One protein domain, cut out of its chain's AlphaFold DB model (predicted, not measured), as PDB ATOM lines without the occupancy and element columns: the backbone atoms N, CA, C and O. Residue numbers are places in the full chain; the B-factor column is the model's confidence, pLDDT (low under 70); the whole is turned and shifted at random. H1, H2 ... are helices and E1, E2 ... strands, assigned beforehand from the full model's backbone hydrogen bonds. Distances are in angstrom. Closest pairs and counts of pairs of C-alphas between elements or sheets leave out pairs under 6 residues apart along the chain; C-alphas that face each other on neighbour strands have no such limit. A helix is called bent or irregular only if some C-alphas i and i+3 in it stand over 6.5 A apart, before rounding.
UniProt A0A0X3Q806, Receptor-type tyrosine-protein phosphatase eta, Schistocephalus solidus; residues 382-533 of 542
ATOM      1  N   TYR A 382      -6.988   3.501 106.756       44.56
ATOM      2  CA  TYR A 382      -6.331   2.766 105.677       44.56
ATOM      3  C   TYR A 382      -5.153   1.871 106.113       44.56
ATOM      4  O   TYR A 382      -4.814   0.925 105.405       44.56
ATOM      5  N   GLU A 383      -4.510   2.122 107.262       49.53
ATOM      6  CA  GLU A 383      -3.408   1.250 107.719       49.53
ATOM      7  C   GLU A 383      -3.881  -0.164 108.091       49.53
ATOM      8  O   GLU A 383      -3.132  -1.121 107.907       49.53
ATOM      9  N   ASN A 384      -5.138  -0.315 108.523       46.66
ATOM     10  CA  ASN A 384      -5.687  -1.588 109.003       46.66
ATOM     11  C   ASN A 384      -6.197  -2.520 107.884       46.66
ATOM     12  O   ASN A 384      -6.651  -3.622 108.180       46.66
ATOM     13  N   GLN A 385      -6.151  -2.095 106.614       52.56
ATOM     14  CA  GLN A 385      -6.678  -2.839 105.455       52.56
ATOM     15  C   GLN A 385      -5.612  -3.154 104.391       52.56
ATOM     16  O   GLN A 385      -5.940  -3.570 103.280       52.56
ATOM     17  N   ARG A 386      -4.322  -2.965 104.702       58.81
ATOM     18  CA  ARG A 386      -3.240  -3.220 103.742       58.81
ATOM     19  C   ARG A 386      -3.106  -4.715 103.452       58.81
ATOM     20  O   ARG A 386      -2.887  -5.514 104.362       58.81
ATOM     21  N   ILE A 387      -3.170  -5.072 102.168       62.53
ATOM     22  CA  ILE A 387      -2.766  -6.398 101.692       62.53
ATOM     23  C   ILE A 387      -1.285  -6.560 102.029       62.53
ATOM     24  O   ILE A 387      -0.458  -5.731 101.636       62.53
ATOM     25  N   GLN A 388      -0.957  -7.597 102.799       66.19
ATOM     26  CA  GLN A 388       0.426  -7.838 103.172       66.19
ATOM     27  C   GLN A 388       1.229  -8.281 101.943       66.19
ATOM     28  O   GLN A 388       0.785  -9.163 101.204       66.19
ATOM     29  N   PRO A 389       2.412  -7.698 101.724       71.56
ATOM     30  CA  PRO A 389       3.322  -8.132 100.681       71.56
ATOM     31  C   PRO A 389       3.721  -9.589 100.875       71.56
ATOM     32  O   PRO A 389       3.960 -10.055 101.990       71.56
ATOM     33  N   ILE A 390       3.803 -10.305  99.764       75.81
ATOM     34  CA  ILE A 390       4.160 -11.718  99.746       75.81
ATOM     35  C   ILE A 390       5.681 -11.807  99.635       75.81
ATOM     36  O   ILE A 390       6.279 -11.156  98.777       75.81
ATOM     37  N   SER A 391       6.319 -12.592 100.505       79.56
ATOM     38  CA  SER A 391       7.757 -12.837 100.382       79.56
ATOM     39  C   SER A 391       8.052 -13.596  99.090       79.56
ATOM     40  O   SER A 391       7.273 -14.456  98.679       79.56
ATOM     41  N   ILE A 392       9.198 -13.311  98.468       84.75
ATOM     42  CA  ILE A 392       9.585 -13.931  97.192       84.75
ATOM     43  C   ILE A 392       9.595 -15.466  97.272       84.75
ATOM     44  O   ILE A 392       9.120 -16.138  96.365       84.75
ATOM     45  N   GLU A 393      10.024 -16.010  98.411       89.50
ATOM     46  CA  GLU A 393      10.040 -17.447  98.716       89.50
ATOM     47  C   GLU A 393       8.645 -18.082  98.667       89.50
ATOM     48  O   GLU A 393       8.493 -19.226  98.261       89.50
ATOM     49  N   LYS A 394       7.613 -17.332  99.073       84.25
ATOM     50  CA  LYS A 394       6.219 -17.792  99.121       84.25
ATOM     51  C   LYS A 394       5.434 -17.418  97.867       84.25
ATOM     52  O   LYS A 394       4.261 -17.772  97.770       84.25
ATOM     53  N   PHE A 395       6.040 -16.679  96.936       85.56
ATOM     54  CA  PHE A 395       5.343 -16.120  95.782       85.56
ATOM     55  C   PHE A 395       4.810 -17.215  94.858       85.56
ATOM     56  O   PHE A 395       3.634 -17.180  94.507       85.56
ATOM     57  N   SER A 396       5.630 -18.223  94.540       87.12
ATOM     58  CA  SER A 396       5.218 -19.335  93.672       87.12
ATOM     59  C   SER A 396       4.018 -20.087  94.257       87.12
ATOM     60  O   SER A 396       2.975 -20.176  93.619       87.12
ATOM     61  N   ASP A 397       4.109 -20.526  95.515       83.19
ATOM     62  CA  ASP A 397       3.023 -21.245  96.197       83.19
ATOM     63  C   ASP A 397       1.764 -20.392  96.386       83.19
ATOM     64  O   ASP A 397       0.643 -20.900  96.438       83.19
ATOM     65  N   TYR A 398       1.930 -19.080  96.557       80.69
ATOM     66  CA  TYR A 398       0.811 -18.149  96.609       80.69
ATOM     67  C   TYR A 398       0.094 -18.074  95.258       80.69
ATOM     68  O   TYR A 398      -1.125 -18.219  95.225       80.69
ATOM     69  N   VAL A 399       0.833 -17.901  94.157       81.94
ATOM     70  CA  VAL A 399       0.275 -17.827  92.799       81.94
ATOM     71  C   VAL A 399      -0.401 -19.142  92.419       81.94
ATOM     72  O   VAL A 399      -1.544 -19.122  91.973       81.94
ATOM     73  N   THR A 400       0.236 -20.283  92.679       78.69
ATOM     74  CA  THR A 400      -0.359 -21.603  92.436       78.69
ATOM     75  C   THR A 400      -1.686 -21.754  93.181       78.69
ATOM     76  O   THR A 400      -2.701 -22.068  92.568       78.69
ATOM     77  N   ARG A 401      -1.750 -21.403  94.474       72.44
ATOM     78  CA  ARG A 401      -3.012 -21.426  95.242       72.44
ATOM     79  C   ARG A 401      -4.058 -20.435  94.730       72.44
ATOM     80  O   ARG A 401      -5.250 -20.737  94.775       72.44
ATOM     81  N   LEU A 402      -3.630 -19.265  94.257       70.62
ATOM     82  CA  LEU A 402      -4.511 -18.255  93.671       70.62
ATOM     83  C   LEU A 402      -5.184 -18.775  92.387       70.62
ATOM     84  O   LEU A 402      -6.346 -18.448  92.143       70.62
ATOM     85  N   LEU A 403      -4.470 -19.589  91.601       70.25
ATOM     86  CA  LEU A 403      -4.896 -20.110  90.298       70.25
ATOM     87  C   LEU A 403      -5.583 -21.491  90.357       70.25
ATOM     88  O   LEU A 403      -6.424 -21.787  89.504       70.25
ATOM     89  N   GLU A 404      -5.232 -22.340  91.330       60.44
ATOM     90  CA  GLU A 404      -5.736 -23.720  91.466       60.44
ATOM     91  C   GLU A 404      -6.997 -23.850  92.336       60.44
ATOM     92  O   GLU A 404      -7.717 -24.843  92.228       60.44
ATOM     93  N   SER A 405      -7.278 -22.877  93.209       49.81
ATOM     94  CA  SER A 405      -8.441 -22.933  94.102       49.81
ATOM     95  C   SER A 405      -9.763 -22.895  93.312       49.81
ATOM     96  O   SER A 405      -9.895 -22.074  92.400       49.81
ATOM     97  N   PRO A 406     -10.789 -23.690  93.690       46.66
ATOM     98  CA  PRO A 406     -12.120 -23.663  93.066       46.66
ATOM     99  C   PRO A 406     -12.846 -22.308  93.189       46.66
ATOM    100  O   PRO A 406     -13.905 -22.139  92.598       46.66
ATOM    101  N   ASN A 407     -12.267 -21.343  93.917       45.34
ATOM    102  CA  ASN A 407     -12.836 -20.024  94.197       45.34
ATOM    103  C   ASN A 407     -12.155 -18.857  93.465       45.34
ATOM    104  O   ASN A 407     -12.398 -17.716  93.841       45.34
ATOM    105  N   GLY A 408     -11.270 -19.099  92.484       52.72
ATOM    106  CA  GLY A 408     -10.737 -18.034  91.619       52.72
ATOM    107  C   GLY A 408     -10.328 -16.759  92.372       52.72
ATOM    108  O   GLY A 408     -10.759 -15.662  92.013       52.72
ATOM    109  N   HIS A 409      -9.532 -16.894  93.443       60.81
ATOM    110  CA  HIS A 409      -9.213 -15.799  94.371       60.81
ATOM    111  C   HIS A 409      -8.610 -14.568  93.683       60.81
ATOM    112  O   HIS A 409      -8.616 -13.489  94.266       60.81
ATOM    113  N   ILE A 410      -8.114 -14.697  92.451       67.50
ATOM    114  CA  ILE A 410      -7.659 -13.571  91.641       67.50
ATOM    115  C   ILE A 410      -8.772 -12.541  91.392       67.50
ATOM    116  O   ILE A 410      -8.529 -11.349  91.551       67.50
ATOM    117  N   ASN A 411     -10.008 -12.975  91.127       65.69
ATOM    118  CA  ASN A 411     -11.144 -12.071  90.917       65.69
ATOM    119  C   ASN A 411     -11.507 -11.338  92.210       65.69
ATOM    120  O   ASN A 411     -11.785 -10.141  92.194       65.69
ATOM    121  N   VAL A 412     -11.428 -12.031  93.349       66.12
ATOM    122  CA  VAL A 412     -11.604 -11.426  94.676       66.12
ATOM    123  C   VAL A 412     -10.508 -10.391  94.952       66.12
ATOM    124  O   VAL A 412     -10.811  -9.306  95.446       66.12
ATOM    125  N   GLN A 413      -9.252 -10.680  94.595       71.44
ATOM    126  CA  GLN A 413      -8.143  -9.727  94.725       71.44
ATOM    127  C   GLN A 413      -8.333  -8.508  93.812       71.44
ATOM    128  O   GLN A 413      -8.132  -7.384  94.265       71.44
ATOM    129  N   PHE A 414      -8.787  -8.692  92.567       73.81
ATOM    130  CA  PHE A 414      -9.110  -7.583  91.663       73.81
ATOM    131  C   PHE A 414     -10.285  -6.738  92.171       73.81
ATOM    132  O   PHE A 414     -10.219  -5.509  92.125       73.81
ATOM    133  N   ARG A 415     -11.336  -7.363  92.722       71.94
ATOM    134  CA  ARG A 415     -12.446  -6.640  93.366       71.94
ATOM    135  C   ARG A 415     -11.959  -5.833  94.565       71.94
ATOM    136  O   ARG A 415     -12.289  -4.655  94.675       71.94
ATOM    137  N   LEU A 416     -11.138  -6.434  95.427       72.44
ATOM    138  CA  LEU A 416     -10.536  -5.739  96.562       72.44
ATOM    139  C   LEU A 416      -9.664  -4.565  96.095       72.44
ATOM    140  O   LEU A 416      -9.778  -3.476  96.649       72.44
ATOM    141  N   LEU A 417      -8.851  -4.756  95.054       76.25
ATOM    142  CA  LEU A 417      -8.032  -3.699  94.468       76.25
ATOM    143  C   LEU A 417      -8.890  -2.533  93.961       76.25
ATOM    144  O   LEU A 417      -8.578  -1.387  94.266       76.25
ATOM    145  N   ASN A 418      -9.987  -2.810  93.251       76.88
ATOM    146  CA  ASN A 418     -10.905  -1.780  92.757       76.88
ATOM    147  C   ASN A 418     -11.584  -1.015  93.912       76.88
ATOM    148  O   ASN A 418     -11.690   0.210  93.879       76.88
ATOM    149  N   ILE A 419     -11.991  -1.716  94.977       72.06
ATOM    150  CA  ILE A 419     -12.551  -1.087  96.186       72.06
ATOM    151  C   ILE A 419     -11.516  -0.167  96.845       72.06
ATOM    152  O   ILE A 419     -11.830   0.977  97.173       72.06
ATOM    153  N   LEU A 420     -10.284  -0.648  97.023       73.44
ATOM    154  CA  LEU A 420      -9.204   0.130  97.625       73.44
ATOM    155  C   LEU A 420      -8.857   1.353  96.761       73.44
ATOM    156  O   LEU A 420      -8.780   2.461  97.292       73.44
ATOM    157  N   ALA A 421      -8.737   1.188  95.442       78.81
ATOM    158  CA  ALA A 421      -8.469   2.283  94.512       78.81
ATOM    159  C   ALA A 421      -9.522   3.396  94.626       78.81
ATOM    160  O   ALA A 421      -9.162   4.549  94.853       78.81
ATOM    161  N   ARG A 422     -10.817   3.056  94.618       78.56
ATOM    162  CA  ARG A 422     -11.906   4.042  94.767       78.56
ATOM    163  C   ARG A 422     -11.919   4.727  96.130       78.56
ATOM    164  O   ARG A 422     -12.157   5.929  96.231       78.56
ATOM    165  N   GLN A 423     -11.617   3.997  97.204       72.56
ATOM    166  CA  GLN A 423     -11.443   4.625  98.518       72.56
ATOM    167  C   GLN A 423     -10.265   5.601  98.522       72.56
ATOM    168  O   GLN A 423     -10.329   6.643  99.174       72.56
ATOM    169  N   GLN A 424      -9.189   5.273  97.807       75.75
ATOM    170  CA  GLN A 424      -8.032   6.144  97.680       75.75
ATOM    171  C   GLN A 424      -8.352   7.389  96.846       75.75
ATOM    172  O   GLN A 424      -7.946   8.476  97.246       75.75
ATOM    173  N   GLU A 425      -9.118   7.268  95.760       81.12
ATOM    174  CA  GLU A 425      -9.621   8.408  94.979       81.12
ATOM    175  C   GLU A 425     -10.387   9.394  95.866       81.12
ATOM    176  O   GLU A 425     -10.045  10.577  95.918       81.12
ATOM    177  N   GLN A 426     -11.360   8.895  96.637       77.81
ATOM    178  CA  GLN A 426     -12.157   9.703  97.562       77.81
ATOM    179  C   GLN A 426     -11.293  10.328  98.661       77.81
ATOM    180  O   GLN A 426     -11.404  11.520  98.949       77.81
ATOM    181  N   TYR A 427     -10.393   9.541  99.255       73.12
ATOM    182  CA  TYR A 427      -9.492  10.001 100.310       73.12
ATOM    183  C   TYR A 427      -8.512  11.080  99.819       73.12
ATOM    184  O   TYR A 427      -8.187  12.012 100.556       73.12
ATOM    185  N   CYS A 428      -8.053  10.973  98.572       75.00
ATOM    186  CA  CYS A 428      -7.186  11.953  97.924       75.00
ATOM    187  C   CYS A 428      -7.959  13.131  97.307       75.00
ATOM    188  O   CYS A 428      -7.328  14.118  96.925       75.00
ATOM    189  N   GLY A 429      -9.294  13.055  97.242       82.06
ATOM    190  CA  GLY A 429     -10.149  14.052  96.601       82.06
ATOM    191  C   GLY A 429      -9.847  14.208  95.115       82.06
ATOM    192  O   GLY A 429      -9.791  15.340  94.634       82.06
ATOM    193  N   LEU A 430      -9.575  13.093  94.429       86.94
ATOM    194  CA  LEU A 430      -9.309  13.089  92.994       86.94
ATOM    195  C   LEU A 430     -10.583  13.447  92.227       86.94
ATOM    196  O   LEU A 430     -11.682  13.051  92.610       86.94
ATOM    197  N   THR A 431     -10.433  14.231  91.167       90.19
ATOM    198  CA  THR A 431     -11.544  14.732  90.346       90.19
ATOM    199  C   THR A 431     -11.204  14.572  88.872       90.19
ATOM    200  O   THR A 431     -10.028  14.563  88.528       90.19
ATOM    201  N   THR A 432     -12.203  14.447  88.004       92.12
ATOM    202  CA  THR A 432     -12.041  14.264  86.546       92.12
ATOM    203  C   THR A 432     -12.646  15.413  85.734       92.12
ATOM    204  O   THR A 432     -12.858  15.302  84.529       92.12
ATOM    205  N   CYS A 433     -12.917  16.553  86.377       90.31
ATOM    206  CA  CYS A 433     -13.751  17.619  85.825       90.31
ATOM    207  C   CYS A 433     -13.199  18.247  84.537       90.31
ATOM    208  O   CYS A 433     -13.962  18.856  83.780       90.31
ATOM    209  N   LEU A 434     -11.882  18.188  84.307       90.00
ATOM    210  CA  LEU A 434     -11.284  18.601  83.042       90.00
ATOM    211  C   LEU A 434     -11.558  17.570  81.946       90.00
ATOM    212  O   LEU A 434     -12.052  17.949  80.889       90.00
ATOM    213  N   GLY A 435     -11.262  16.295  82.200       89.44
ATOM    214  CA  GLY A 435     -11.429  15.226  81.216       89.44
ATOM    215  C   GLY A 435     -12.884  14.991  80.816       89.44
ATOM    216  O   GLY A 435     -13.164  14.807  79.634       89.44
ATOM    217  N   ASP A 436     -13.823  15.151  81.753       89.44
ATOM    218  CA  ASP A 436     -15.268  15.058  81.496       89.44
ATOM    219  C   ASP A 436     -15.756  16.081  80.444       89.44
ATOM    220  O   ASP A 436     -16.784  15.884  79.797       89.44
ATOM    221  N   GLN A 437     -15.028  17.191  80.250       89.56
ATOM    222  CA  GLN A 437     -15.345  18.206  79.234       89.56
ATOM    223  C   GLN A 437     -14.827  17.844  77.829       89.56
ATOM    224  O   GLN A 437     -15.187  18.524  76.866       89.56
ATOM    225  N   PHE A 438     -14.014  16.789  77.696       88.00
ATOM    226  CA  PHE A 438     -13.341  16.375  76.459       88.00
ATOM    227  C   PHE A 438     -13.526  14.880  76.154       88.00
ATOM    228  O   PHE A 438     -12.586  14.201  75.740       88.00
ATOM    229  N   SER A 439     -14.756  14.375  76.289       82.62
ATOM    230  CA  SER A 439     -15.096  12.972  75.996       82.62
ATOM    231  C   SER A 439     -14.763  12.527  74.564       82.62
ATOM    232  O   SER A 439     -14.530  11.348  74.329       82.62
ATOM    233  N   SER A 440     -14.688  13.455  73.603       82.50
ATOM    234  CA  SER A 440     -14.325  13.182  72.204       82.50
ATOM    235  C   SER A 440     -12.815  13.127  71.924       82.50
ATOM    236  O   SER A 440     -12.416  12.868  70.789       82.50
ATOM    237  N   MET A 441     -11.976  13.408  72.926       82.00
ATOM    238  CA  MET A 441     -10.507  13.382  72.832       82.00
ATOM    239  C   MET A 441      -9.881  12.264  73.680       82.00
ATOM    240  O   MET A 441      -8.666  12.244  73.865       82.00
ATOM    241  N   THR A 442     -10.702  11.357  74.211       81.81
ATOM    242  CA  THR A 442     -10.278  10.199  75.004       81.81
ATOM    243  C   THR A 442     -10.836   8.925  74.389       81.81
ATOM    244  O   THR A 442     -11.973   8.892  73.918       81.81
ATOM    245  N   LEU A 443     -10.025   7.868  74.396       83.25
ATOM    246  CA  LEU A 443     -10.448   6.538  73.959       83.25
ATOM    247  C   LEU A 443     -11.427   5.901  74.960       83.25
ATOM    248  O   LEU A 443     -12.258   5.074  74.583       83.25
ATOM    249  N   HIS A 444     -11.347   6.304  76.231       84.69
ATOM    250  CA  HIS A 444     -12.123   5.748  77.331       84.69
ATOM    251  C   HIS A 444     -12.816   6.866  78.129       84.69
ATOM    252  O   HIS A 444     -12.345   7.254  79.200       84.69
ATOM    253  N   PRO A 445     -13.962   7.377  77.639       82.06
ATOM    254  CA  PRO A 445     -14.657   8.511  78.252       82.06
ATOM    255  C   PRO A 445     -15.169   8.242  79.671       82.06
ATOM    256  O   PRO A 445     -15.398   9.193  80.412       82.06
ATOM    257  N   ASP A 446     -15.301   6.974  80.068       82.12
ATOM    258  CA  ASP A 446     -15.715   6.576  81.419       82.12
ATOM    259  C   ASP A 446     -14.557   6.571  82.438       82.12
ATOM    260  O   ASP A 446     -14.793   6.420  83.638       82.12
ATOM    261  N   CYS A 447     -13.303   6.721  81.994       84.31
ATOM    262  CA  CYS A 447     -12.131   6.771  82.875       84.31
ATOM    263  C   CYS A 447     -11.078   7.812  82.436       84.31
ATOM    264  O   CYS A 447      -9.927   7.457  82.166       84.31
ATOM    265  N   PRO A 448     -11.437   9.106  82.376       90.75
ATOM    266  CA  PRO A 448     -10.495  10.156  82.010       90.75
ATOM    267  C   PRO A 448      -9.420  10.395  83.096       90.75
ATOM    268  O   PRO A 448      -9.585   9.997  84.254       90.75
ATOM    269  N   PRO A 449      -8.326  11.108  82.765       93.38
ATOM    270  CA  PRO A 449      -7.278  11.480  83.712       93.38
ATOM    271  C   PRO A 449      -7.805  12.296  84.898       93.38
ATOM    272  O   PRO A 449      -8.634  13.192  84.728       93.38
ATOM    273  N   TYR A 450      -7.245  12.074  86.091       92.94
ATOM    274  CA  TYR A 450      -7.545  12.939  87.231       92.94
ATOM    275  C   TYR A 450      -6.927  14.332  87.052       92.94
ATOM    276  O   TYR A 450      -5.754  14.466  86.697       92.94
ATOM    277  N   ASP A 451      -7.661  15.376  87.424       92.38
ATOM    278  CA  ASP A 451      -7.254  16.785  87.374       92.38
ATOM    279  C   ASP A 451      -5.929  17.045  88.117       92.38
ATOM    280  O   ASP A 451      -5.164  17.949  87.780       92.38
ATOM    281  N   GLN A 452      -5.648  16.253  89.155       91.19
ATOM    282  CA  GLN A 452      -4.455  16.364  89.991       91.19
ATOM    283  C   GLN A 452      -3.184  15.843  89.306       91.19
ATOM    284  O   GLN A 452      -2.091  16.252  89.717       91.19
ATOM    285  N   THR A 453      -3.322  14.942  88.326       91.62
ATOM    286  CA  THR A 453      -2.218  14.231  87.657       91.62
ATOM    287  C   THR A 453      -2.208  14.396  86.145       91.62
ATOM    288  O   THR A 453      -1.224  14.000  85.525       91.62
ATOM    289  N   VAL A 454      -3.248  14.975  85.544       93.62
ATOM    290  CA  VAL A 454      -3.340  15.174  84.096       93.62
ATOM    291  C   VAL A 454      -2.142  15.963  83.565       93.62
ATOM    292  O   VAL A 454      -1.656  16.910  84.201       93.62
ATOM    293  N   VAL A 455      -1.643  15.542  82.406       94.56
ATOM    294  CA  VAL A 455      -0.601  16.249  81.661       94.56
ATOM    295  C   VAL A 455      -1.249  17.398  80.898       94.56
ATOM    296  O   VAL A 455      -2.249  17.215  80.212       94.56
ATOM    297  N   VAL A 456      -0.674  18.596  81.007       93.06
ATOM    298  CA  VAL A 456      -1.190  19.801  80.348       93.06
ATOM    299  C   VAL A 456      -0.122  20.348  79.408       93.06
ATOM    300  O   VAL A 456       1.015  20.586  79.821       93.06
ATOM    301  N   LEU A 457      -0.478  20.547  78.136       93.19
ATOM    302  CA  LEU A 457       0.448  20.958  77.070       93.19
ATOM    303  C   LEU A 457       0.782  22.460  77.071       93.19
ATOM    304  O   LEU A 457       1.245  23.011  76.077       93.19
ATOM    305  N   ASP A 458       0.619  23.148  78.199       87.62
ATOM    306  CA  ASP A 458       1.034  24.544  78.387       87.62
ATOM    307  C   ASP A 458       2.334  24.690  79.196       87.62
ATOM    308  O   ASP A 458       2.911  25.776  79.270       87.62
ATOM    309  N   GLN A 459       2.828  23.595  79.783       83.06
ATOM    310  CA  GLN A 459       3.975  23.590  80.688       83.06
ATOM    311  C   GLN A 459       5.057  22.620  80.221       83.06
ATOM    312  O   GLN A 459       4.810  21.442  79.970       83.06
ATOM    313  N   SER A 460       6.290  23.116  80.102       87.38
ATOM    314  CA  SER A 460       7.449  22.250  79.858       87.38
ATOM    315  C   SER A 460       7.744  21.371  81.073       87.38
ATOM    316  O   SER A 460       7.464  21.763  82.210       87.38
ATOM    317  N   TRP A 461       8.428  20.245  80.862       89.12
ATOM    318  CA  TRP A 461       8.892  19.397  81.966       89.12
ATOM    319  C   TRP A 461       9.698  20.166  83.025       89.12
ATOM    320  O   TRP A 461       9.568  19.929  84.226       89.12
ATOM    321  N   ALA A 462      10.518  21.133  82.596       87.25
ATOM    322  CA  ALA A 462      11.294  21.971  83.507       87.25
ATOM    323  C   ALA A 462      10.392  22.831  84.408       87.25
ATOM    324  O   ALA A 462      10.660  22.930  85.604       87.25
ATOM    325  N   ALA A 463       9.315  23.399  83.855       85.50
ATOM    326  CA  ALA A 463       8.336  24.180  84.606       85.50
ATOM    327  C   ALA A 463       7.534  23.296  85.573       85.50
ATOM    328  O   ALA A 463       7.432  23.611  86.761       85.50
ATOM    329  N   TYR A 464       7.060  22.136  85.103       86.25
ATOM    330  CA  TYR A 464       6.341  21.184  85.950       86.25
ATOM    331  C   TYR A 464       7.195  20.729  87.141       86.25
ATOM    332  O   TYR A 464       6.722  20.702  88.273       86.25
ATOM    333  N   ARG A 465       8.493  20.455  86.944       84.19
ATOM    334  CA  ARG A 465       9.415  20.050  88.026       84.19
ATOM    335  C   ARG A 465       9.616  21.095  89.127       84.19
ATOM    336  O   ARG A 465      10.054  20.716  90.220       84.19
ATOM    337  N   MET A 466       9.335  22.372  88.862       83.38
ATOM    338  CA  MET A 466       9.434  23.438  89.864       83.38
ATOM    339  C   MET A 466       8.221  23.455  90.798       83.38
ATOM    340  O   MET A 466       8.392  23.557  92.008       83.38
ATOM    341  N   VAL A 467       7.010  23.314  90.251       78.50
ATOM    342  CA  VAL A 467       5.749  23.390  91.015       78.50
ATOM    343  C   VAL A 467       5.296  22.006  91.509       78.50
ATOM    344  O   VAL A 467       4.630  21.894  92.539       78.50
ATOM    345  N   ARG A 468       5.711  20.946  90.800       80.81
ATOM    346  CA  ARG A 468       5.458  19.513  91.055       80.81
ATOM    347  C   ARG A 468       3.986  19.181  91.290       80.81
ATOM    348  O   ARG A 468       3.650  18.295  92.074       80.81
ATOM    349  N   ARG A 469       3.109  19.946  90.642       84.69
ATOM    350  CA  ARG A 469       1.653  19.839  90.692       84.69
ATOM    351  C   ARG A 469       1.093  20.323  89.370       84.69
ATOM    352  O   ARG A 469       1.642  21.245  88.773       84.69
ATOM    353  N   THR A 470      -0.009  19.721  88.956       86.12
ATOM    354  CA  THR A 470      -0.764  20.182  87.803       86.12
ATOM    355  C   THR A 470      -1.433  21.512  88.137       86.12
ATOM    356  O   THR A 470      -2.154  21.650  89.127       86.12
ATOM    357  N   VAL A 471      -1.164  22.511  87.303       83.75
ATOM    358  CA  VAL A 471      -1.821  23.817  87.339       83.75
ATOM    359  C   VAL A 471      -2.531  23.978  86.010       83.75
ATOM    360  O   VAL A 471      -1.890  23.885  84.968       83.75
ATOM    361  N   LEU A 472      -3.845  24.180  86.051       88.19
ATOM    362  CA  LEU A 472      -4.639  24.354  84.841       88.19
ATOM    363  C   LEU A 472      -4.582  25.817  84.371       88.19
ATOM    364  O   LEU A 472      -4.665  26.720  85.213       88.19
ATOM    365  N   PRO A 473      -4.469  26.074  83.054       86.56
ATOM    366  CA  PRO A 473      -4.533  27.422  82.505       86.56
ATOM    367  C   PRO A 473      -5.960  27.972  82.552       86.56
ATOM    368  O   PRO A 473      -6.897  27.338  83.028       86.56
ATOM    369  N   HIS A 474      -6.160  29.184  82.038       85.94
ATOM    370  CA  HIS A 474      -7.508  29.731  81.925       85.94
ATOM    371  C   HIS A 474      -8.392  28.852  81.022       85.94
ATOM    372  O   HIS A 474      -7.935  28.395  79.974       85.94
ATOM    373  N   ALA A 475      -9.670  28.688  81.384       85.19
ATOM    374  CA  ALA A 475     -10.593  27.731  80.760       85.19
ATOM    375  C   ALA A 475     -10.711  27.858  79.228       85.19
ATOM    376  O   ALA A 475     -10.911  26.869  78.531       85.19
ATOM    377  N   ARG A 476     -10.497  29.062  78.676       84.25
ATOM    378  CA  ARG A 476     -10.454  29.309  77.221       84.25
ATOM    379  C   ARG A 476      -9.367  28.521  76.472       84.25
ATOM    380  O   ARG A 476      -9.453  28.399  75.259       84.25
ATOM    381  N   HIS A 477      -8.339  28.037  77.170       87.12
ATOM    382  CA  HIS A 477      -7.212  27.307  76.583       87.12
ATOM    383  C   HIS A 477      -7.348  25.787  76.697       87.12
ATOM    384  O   HIS A 477      -6.558  25.079  76.077       87.12
ATOM    385  N   TYR A 478      -8.334  25.269  77.439       90.75
ATOM    386  CA  TYR A 478      -8.445  23.837  77.740       90.75
ATOM    387  C   TYR A 478      -8.414  22.948  76.495       90.75
ATOM    388  O   TYR A 478      -7.609  22.026  76.441       90.75
ATOM    389  N   ALA A 479      -9.170  23.294  75.450       86.56
ATOM    390  CA  ALA A 479      -9.211  22.517  74.210       86.56
ATOM    391  C   ALA A 479      -7.850  22.391  73.497       86.56
ATOM    392  O   ALA A 479      -7.626  21.433  72.767       86.56
ATOM    393  N   THR A 480      -6.945  23.355  73.693       87.44
ATOM    394  CA  THR A 480      -5.613  23.346  73.061       87.44
ATOM    395  C   THR A 480      -4.547  22.652  73.897       87.44
ATOM    396  O   THR A 480      -3.499  22.299  73.366       87.44
ATOM    397  N   VAL A 481      -4.788  22.481  75.200       90.88
ATOM    398  CA  VAL A 481      -3.773  21.994  76.146       90.88
ATOM    399  C   VAL A 481      -4.101  20.626  76.732       90.88
ATOM    400  O   VAL A 481      -3.238  20.021  77.364       90.88
ATOM    401  N   TYR A 482      -5.344  20.171  76.575       93.00
ATOM    402  CA  TYR A 482      -5.802  18.891  77.085       93.00
ATOM    403  C   TYR A 482      -5.207  17.739  76.276       93.00
ATOM    404  O   TYR A 482      -5.176  17.769  75.044       93.00
ATOM    405  N   ILE A 483      -4.766  16.713  76.993       93.81
ATOM    406  CA  ILE A 483      -4.395  15.418  76.443       93.81
ATOM    407  C   ILE A 483      -4.797  14.331  77.439       93.81
ATOM    408  O   ILE A 483      -4.694  14.521  78.652       93.81
ATOM    409  N   ASP A 484      -5.243  13.190  76.917       94.38
ATOM    410  CA  ASP A 484      -5.587  12.014  77.708       94.38
ATOM    411  C   ASP A 484      -4.326  11.291  78.218       94.38
ATOM    412  O   ASP A 484      -3.887  10.266  77.689       94.38
ATOM    413  N   ALA A 485      -3.675  11.911  79.204       95.00
ATOM    414  CA  ALA A 485      -2.465  11.401  79.826       95.00
ATOM    415  C   ALA A 485      -2.335  11.852  81.286       95.00
ATOM    416  O   ALA A 485      -2.702  12.971  81.647       95.00
ATOM    417  N   SER A 486      -1.747  10.999  82.125       94.50
ATOM    418  CA  SER A 486      -1.484  11.251  83.544       94.50
ATOM    419  C   SER A 486      -0.015  11.057  83.905       94.50
ATOM    420  O   SER A 486       0.620  10.073  83.528       94.50
ATOM    421  N   TYR A 487       0.509  11.957  84.730       92.81
ATOM    422  CA  TYR A 487       1.753  11.765  85.458       92.81
ATOM    423  C   TYR A 487       1.591  10.688  86.532       92.81
ATOM    424  O   TYR A 487       0.775  10.826  87.445       92.81
ATOM    425  N   VAL A 488       2.422   9.647  86.481       91.31
ATOM    426  CA  VAL A 488       2.382   8.538  87.440       91.31
ATOM    427  C   VAL A 488       3.662   8.505  88.260       91.31
ATOM    428  O   VAL A 488       4.776   8.509  87.734       91.31
ATOM    429  N   THR A 489       3.511   8.473  89.582       87.00
ATOM    430  CA  THR A 489       4.640   8.369  90.512       87.00
ATOM    431  C   THR A 489       4.877   6.913  90.887       87.00
ATOM    432  O   THR A 489       3.935   6.160  91.124       87.00
ATOM    433  N   ARG A 490       6.148   6.516  90.975       80.94
ATOM    434  CA  ARG A 490       6.521   5.184  91.454       80.94
ATOM    435  C   ARG A 490       6.126   5.016  92.925       80.94
ATOM    436  O   ARG A 490       6.273   5.936  93.725       80.94
ATOM    437  N   CYS A 491       5.645   3.829  93.278       72.81
ATOM    438  CA  CYS A 491       5.418   3.472  94.670       72.81
ATOM    439  C   CYS A 491       6.746   3.119  95.355       72.81
ATOM    440  O   CYS A 491       7.527   2.319  94.830       72.81
ATOM    441  N   ASP A 492       6.980   3.701  96.532       73.81
ATOM    442  CA  ASP A 492       8.099   3.342  97.401       73.81
ATOM    443  C   ASP A 492       7.684   2.239  98.370       73.81
ATOM    444  O   ASP A 492       6.518   2.120  98.740       73.81
ATOM    445  N   PHE A 493       8.639   1.433  98.826       72.56
ATOM    446  CA  PHE A 493       8.345   0.308  99.707       72.56
ATOM    447  C   PHE A 493       9.122   0.410 101.016       72.56
ATOM    448  O   PHE A 493      10.350   0.502 101.030       72.56
ATOM    449  N   ASN A 494       8.410   0.359 102.142       71.75
ATOM    450  CA  ASN A 494       9.042   0.310 103.451       71.75
ATOM    451  C   ASN A 494       9.466  -1.129 103.767       71.75
ATOM    452  O   ASN A 494       8.639  -1.943 104.175       71.75
ATOM    453  N   GLN A 495      10.758  -1.426 103.637       67.38
ATOM    454  CA  GLN A 495      11.300  -2.767 103.888       67.38
ATOM    455  C   GLN A 495      11.115  -3.244 105.339       67.38
ATOM    456  O   GLN A 495      10.928  -4.434 105.564       67.38
ATOM    457  N   LYS A 496      11.124  -2.337 106.328       69.06
ATOM    458  CA  LYS A 496      10.977  -2.697 107.751       69.06
ATOM    459  C   LYS A 496       9.532  -2.995 108.137       69.06
ATOM    460  O   LYS A 496       9.285  -3.860 108.967       69.06
ATOM    461  N   LYS A 497       8.587  -2.245 107.568       63.47
ATOM    462  CA  LYS A 497       7.150  -2.400 107.835       63.47
ATOM    463  C   LYS A 497       6.462  -3.361 106.861       63.47
ATOM    464  O   LYS A 497       5.317  -3.713 107.105       63.47
ATOM    465  N   GLY A 498       7.129  -3.745 105.768       65.56
ATOM    466  CA  GLY A 498       6.546  -4.570 104.713       65.56
ATOM    467  C   GLY A 498       5.307  -3.916 104.113       65.56
ATOM    468  O   GLY A 498       4.268  -4.553 104.034       65.56
ATOM    469  N   VAL A 499       5.365  -2.626 103.766       65.88
ATOM    470  CA  VAL A 499       4.207  -1.903 103.209       65.88
ATOM    471  C   VAL A 499       4.606  -0.976 102.070       65.88
ATOM    472  O   VAL A 499       5.627  -0.287 102.138       65.88
ATOM    473  N   ALA A 500       3.750  -0.930 101.051       69.94
ATOM    474  CA  ALA A 500       3.770   0.085 100.010       69.94
ATOM    475  C   ALA A 500       3.456   1.468 100.611       69.94
ATOM    476  O   ALA A 500       2.499   1.634 101.374       69.94
ATOM    477  N   ILE A 501       4.275   2.459 100.275       70.81
ATOM    478  CA  ILE A 501       4.119   3.854 100.666       70.81
ATOM    479  C   ILE A 501       3.472   4.586  99.494       70.81
ATOM    480  O   ILE A 501       4.023   4.665  98.395       70.81
ATOM    481  N   VAL A 502       2.291   5.144  99.745       71.00
ATOM    482  CA  VAL A 502       1.610   6.001  98.775       71.00
ATOM    483  C   VAL A 502       2.362   7.337  98.691       71.00
ATOM    484  O   VAL A 502       2.477   8.005  99.730       71.00
ATOM    485  N   PRO A 503       2.851   7.752  97.506       72.06
ATOM    486  CA  PRO A 503       3.605   8.994  97.338       72.06
ATOM    487  C   PRO A 503       2.757  10.231  97.671       72.06
ATOM    488  O   PRO A 503       1.542  10.236  97.480       72.06
ATOM    489  N   GLU A 504       3.377  11.281  98.219       72.31
ATOM    490  CA  GLU A 504       2.705  12.574  98.424       72.31
ATOM    491  C   GLU A 504       2.629  13.379  97.124       72.31
ATOM    492  O   GLU A 504       3.487  13.265  96.245       72.31
ATOM    493  N   PHE A 505       1.615  14.245  97.028       74.31
ATOM    494  CA  PHE A 505       1.553  15.257  95.978       74.31
ATOM    495  C   PHE A 505       2.802  16.142  96.036       74.31
ATOM    496  O   PHE A 505       3.054  16.791  97.055       74.31
ATOM    497  N   GLY A 506       3.551  16.218  94.936       71.50
ATOM    498  CA  GLY A 506       4.836  16.921  94.886       71.50
ATOM    499  C   GLY A 506       6.042  16.008  94.670       71.50
ATOM    500  O   GLY A 506       7.151  16.508  94.467       71.50
ATOM    501  N   ASN A 507       5.850  14.687  94.682       82.38
ATOM    502  CA  ASN A 507       6.867  13.759  94.206       82.38
ATOM    503  C   ASN A 507       7.033  13.865  92.685       82.38
ATOM    504  O   ASN A 507       6.095  14.187  91.960       82.38
ATOM    505  N   VAL A 508       8.256  13.628  92.208       84.94
ATOM    506  CA  VAL A 508       8.558  13.678  90.773       84.94
ATOM    507  C   VAL A 508       7.949  12.439  90.101       84.94
ATOM    508  O   VAL A 508       8.245  11.327  90.546       84.94
ATOM    509  N   PRO A 509       7.128  12.605  89.047       88.81
ATOM    510  CA  PRO A 509       6.585  11.481  88.290       88.81
ATOM    511  C   PRO A 509       7.691  10.599  87.707       88.81
ATOM    512  O   PRO A 509       8.732  11.097  87.280       88.81
ATOM    513  N   ALA A 510       7.453   9.291  87.682       89.56
ATOM    514  CA  ALA A 510       8.369   8.307  87.117       89.56
ATOM    515  C   ALA A 510       8.091   8.048  85.630       89.56
ATOM    516  O   ALA A 510       9.023   7.795  84.872       89.56
ATOM    517  N   PHE A 511       6.823   8.107  85.220       93.62
ATOM    518  CA  PHE A 511       6.401   7.924  83.836       93.62
ATOM    519  C   PHE A 511       5.088   8.663  83.565       93.62
ATOM    520  O   PHE A 511       4.442   9.174  84.486       93.62
ATOM    521  N   ILE A 512       4.716   8.731  82.290       95.12
ATOM    522  CA  ILE A 512       3.417   9.216  81.832       95.12
ATOM    523  C   ILE A 512       2.643   8.001  81.328       95.12
ATOM    524  O   ILE A 512       3.167   7.242  80.516       95.12
ATOM    525  N   ALA A 513       1.427   7.809  81.830       95.06
ATOM    526  CA  ALA A 513       0.467   6.874  81.258       95.06
ATOM    527  C   ALA A 513      -0.447   7.666  80.322       95.06
ATOM    528  O   ALA A 513      -1.034   8.655  80.759       95.06
ATOM    529  N   ALA A 514      -0.525   7.273  79.056       93.75
ATOM    530  CA  ALA A 514      -1.327   7.946  78.041       93.75
ATOM    531  C   ALA A 514      -2.155   6.914  77.279       93.75
ATOM    532  O   ALA A 514      -1.670   5.807  77.039       93.75
ATOM    533  N   SER A 515      -3.375   7.291  76.909       89.44
ATOM    534  CA  SER A 515      -4.208   6.489  76.014       89.44
ATOM    535  C   SER A 515      -3.616   6.459  74.608       89.44
ATOM    536  O   SER A 515      -2.894   7.374  74.195       89.44
ATOM    537  N   THR A 516      -3.959   5.420  73.851       88.75
ATOM    538  CA  THR A 516      -3.553   5.282  72.452       88.75
ATOM    539  C   THR A 516      -4.084   6.471  71.642       88.75
ATOM    540  O   THR A 516      -5.285   6.760  71.699       88.75
ATOM    541  N   PRO A 517      -3.211   7.222  70.938       90.00
ATOM    542  CA  PRO A 517      -3.620   8.439  70.255       90.00
ATOM    543  C   PRO A 517      -4.566   8.120  69.096       90.00
ATOM    544  O   PRO A 517      -4.345   7.199  68.315       90.00
ATOM    545  N   MET A 518      -5.615   8.927  68.977       89.12
ATOM    546  CA  MET A 518      -6.575   8.893  67.878       89.12
ATOM    547  C   MET A 518      -6.091   9.807  66.746       89.12
ATOM    548  O   MET A 518      -5.260  10.692  66.966       89.12
ATOM    549  N   GLU A 519      -6.657   9.677  65.543       88.19
ATOM    550  CA  GLU A 519      -6.285  10.525  64.394       88.19
ATOM    551  C   GLU A 519      -6.329  12.030  64.718       88.19
ATOM    552  O   GLU A 519      -5.453  12.791  64.307       88.19
ATOM    553  N   ASN A 520      -7.317  12.459  65.510       86.25
ATOM    554  CA  ASN A 520      -7.510  13.850  65.920       86.25
ATOM    555  C   ASN A 520      -6.661  14.287  67.133       86.25
ATOM    556  O   ASN A 520      -6.632  15.483  67.426       86.25
ATOM    557  N   THR A 521      -5.980  13.365  67.829       90.94
ATOM    558  CA  THR A 521      -5.142  13.652  69.014       90.94
ATOM    559  C   THR A 521      -3.655  13.329  68.821       90.94
ATOM    560  O   THR A 521      -2.829  13.683  69.667       90.94
ATOM    561  N   CYS A 522      -3.268  12.742  67.682       92.50
ATOM    562  CA  CYS A 522      -1.873  12.501  67.298       92.50
ATOM    563  C   CYS A 522      -0.957  13.739  67.431       92.50
ATOM    564  O   CYS A 522       0.129  13.610  68.008       92.50
ATOM    565  N   PRO A 523      -1.342  14.950  66.967       93.31
ATOM    566  CA  PRO A 523      -0.499  16.138  67.127       93.31
ATOM    567  C   PRO A 523      -0.226  16.491  68.596       93.31
ATOM    568  O   PRO A 523       0.902  16.831  68.959       93.31
ATOM    569  N   GLN A 524      -1.239  16.377  69.456       92.94
ATOM    570  CA  GLN A 524      -1.142  16.621  70.893       92.94
ATOM    571  C   GLN A 524      -0.224  15.586  71.552       92.94
ATOM    572  O   GLN A 524       0.618  15.953  72.369       92.94
ATOM    573  N   PHE A 525      -0.313  14.316  71.152       94.94
ATOM    574  CA  PHE A 525       0.560  13.252  71.650       94.94
ATOM    575  C   PHE A 525       2.038  13.490  71.306       94.94
ATOM    576  O   PHE A 525       2.904  13.426  72.181       94.94
ATOM    577  N   LEU A 526       2.344  13.858  70.058       95.06
ATOM    578  CA  LEU A 526       3.712  14.215  69.662       95.06
ATOM    579  C   LEU A 526       4.209  15.476  70.385       95.06
ATOM    580  O   LEU A 526       5.368  15.542  70.804       95.06
ATOM    581  N   THR A 527       3.322  16.453  70.585       95.19
ATOM    582  CA  THR A 527       3.614  17.666  71.363       95.19
ATOM    583  C   THR A 527       3.961  17.316  72.807       95.19
ATOM    584  O   THR A 527       4.960  17.810  73.327       95.19
ATOM    585  N   MET A 528       3.208  16.406  73.432       96.25
ATOM    586  CA  MET A 528       3.485  15.904  74.776       96.25
ATOM    587  C   MET A 528       4.887  15.302  74.868       96.25
ATOM    588  O   MET A 528       5.650  15.686  75.753       96.25
ATOM    589  N   ILE A 529       5.252  14.405  73.946       96.19
ATOM    590  CA  ILE A 529       6.574  13.758  73.926       96.19
ATOM    591  C   ILE A 529       7.687  14.810  73.873       96.19
ATOM    592  O   ILE A 529       8.628  14.765  74.670       96.19
ATOM    593  N   ALA A 530       7.564  15.781  72.965       95.06
ATOM    594  CA  ALA A 530       8.558  16.832  72.790       95.06
ATOM    595  C   ALA A 530       8.645  17.761  74.015       95.06
ATOM    596  O   ALA A 530       9.730  18.022  74.541       95.06
ATOM    597  N   GLN A 531       7.500  18.238  74.508       95.00
ATOM    598  CA  GLN A 531       7.399  19.200  75.606       95.00
ATOM    599  C   GLN A 531       7.796  18.602  76.959       95.00
ATOM    600  O   GLN A 531       8.435  19.280  77.776       95.00
ATOM    601  N   GLN A 532       7.459  17.327  77.178       94.31
ATOM    602  CA  GLN A 532       7.833  16.579  78.378       94.31
ATOM    603  C   GLN A 532       9.213  15.916  78.274       94.31
ATOM    604  O   GLN A 532       9.711  15.369  79.257       94.31
ATOM    605  N   ARG A 533       9.880  16.042  77.116       94.31
ATOM    606  CA  ARG A 533      11.208  15.478  76.832       94.31
ATOM    607  C   ARG A 533      11.269  13.974  77.103       94.31
ATOM    608  O   ARG A 533      12.223  13.499  77.718       94.31
TER     609      ARG A 533
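Overview. This is residues 382 to 533 of the 542 residues of the protein "Receptor-type tyrosine-protein phosphatase eta" of Schistocephalus solidus (UniProt A0A0X3Q806). A small head, built on a short three-stranded sheet with H6 covering one face, continues into a loose, open extension where the helices H2 and H3 meet at their ends as a wide V. The E3-E4 hairpin also reaches away from the head, and residues 392 to 397 and 403 to 408 stick out. The printed part has 152 residues with six named helices and five named strands, in the order H1 H2 H3 E1 H4 H5 E2 E3 E4 E5 H6; the antiparallel sheets are E1-E2-E5 and E3-E4. The class is mixed, helices and strands, and the whole is loose, with a radius of gyration of the C-alphas of 18.7 A and spans of 53 by 33 by 27 A.

Arrangement. Start at E2, residues 482 to 488, the inner strand between the edge strands E1, residues 454 to 456, and E5, residues 511 to 514. Look for N 455 and O 485 at 2.9 A, and N 486 and O 513 at 2.8 A, within hydrogen-bond range. H6, residues 522 to 532, is on one face in two layers, a helix over a sheet, at a height over the sheet of 9.2 A; C-alphas 483 and 524 are the closest of E2 and H6, 6.5 A apart. H4, residues 461 to 467, is close to but not clearly touching H6, with closest C-alphas 461 and 532 at 4.7 A. H5, residues 475 to 481, is not on the sheet, only just, with 4 pairs of C-alphas within 10 A. In the hairpin of E3, residues 492 to 494, and E4, residues 499 to 501, N 501 and O 492 are 2.7 A apart. H3, residues 409 to 428, and H2, residues 392 to 404, touch only at the corner, C-alphas 402 and 409 being closest at 5.4 A, with a steep tilt of 66 degrees. H1, residues 382 to 385, is near H3. H3 and H6 have every O i to N i+4 pair within hydrogen-bond range; H2 has 7 of 9, H4 and H5 each 1 of 3, with 3 of 4 O i to N i+3 pairs, and H1 is too short for one.

Along the chain. Find C-alpha 382 at (-6.331, 2.766, 105.677), where H1 begins. H2 is 19.1 A long; H2 and H5 are irregular, with C-alphas 393 and 396 at 7.2 A and 476 and 479 at 7.5 A. H3 runs 28.1 A to C-alpha 428 at (-7.186, 11.953, 97.924). E2 is 16.8 A long, and H6 runs 15.3 A to C-alpha 532 at (7.833, 16.579, 78.378).

Size, cuts and confidence. The farthest C-alphas, of Asp 397 and Arg 476, are 55.7 A apart. The printed part has no cut; the link from H3 to E1 is long, with 25 residues. pLDDT is under 70 at residues 382 to 388, 404 to 412 and 495 to 500 of the model.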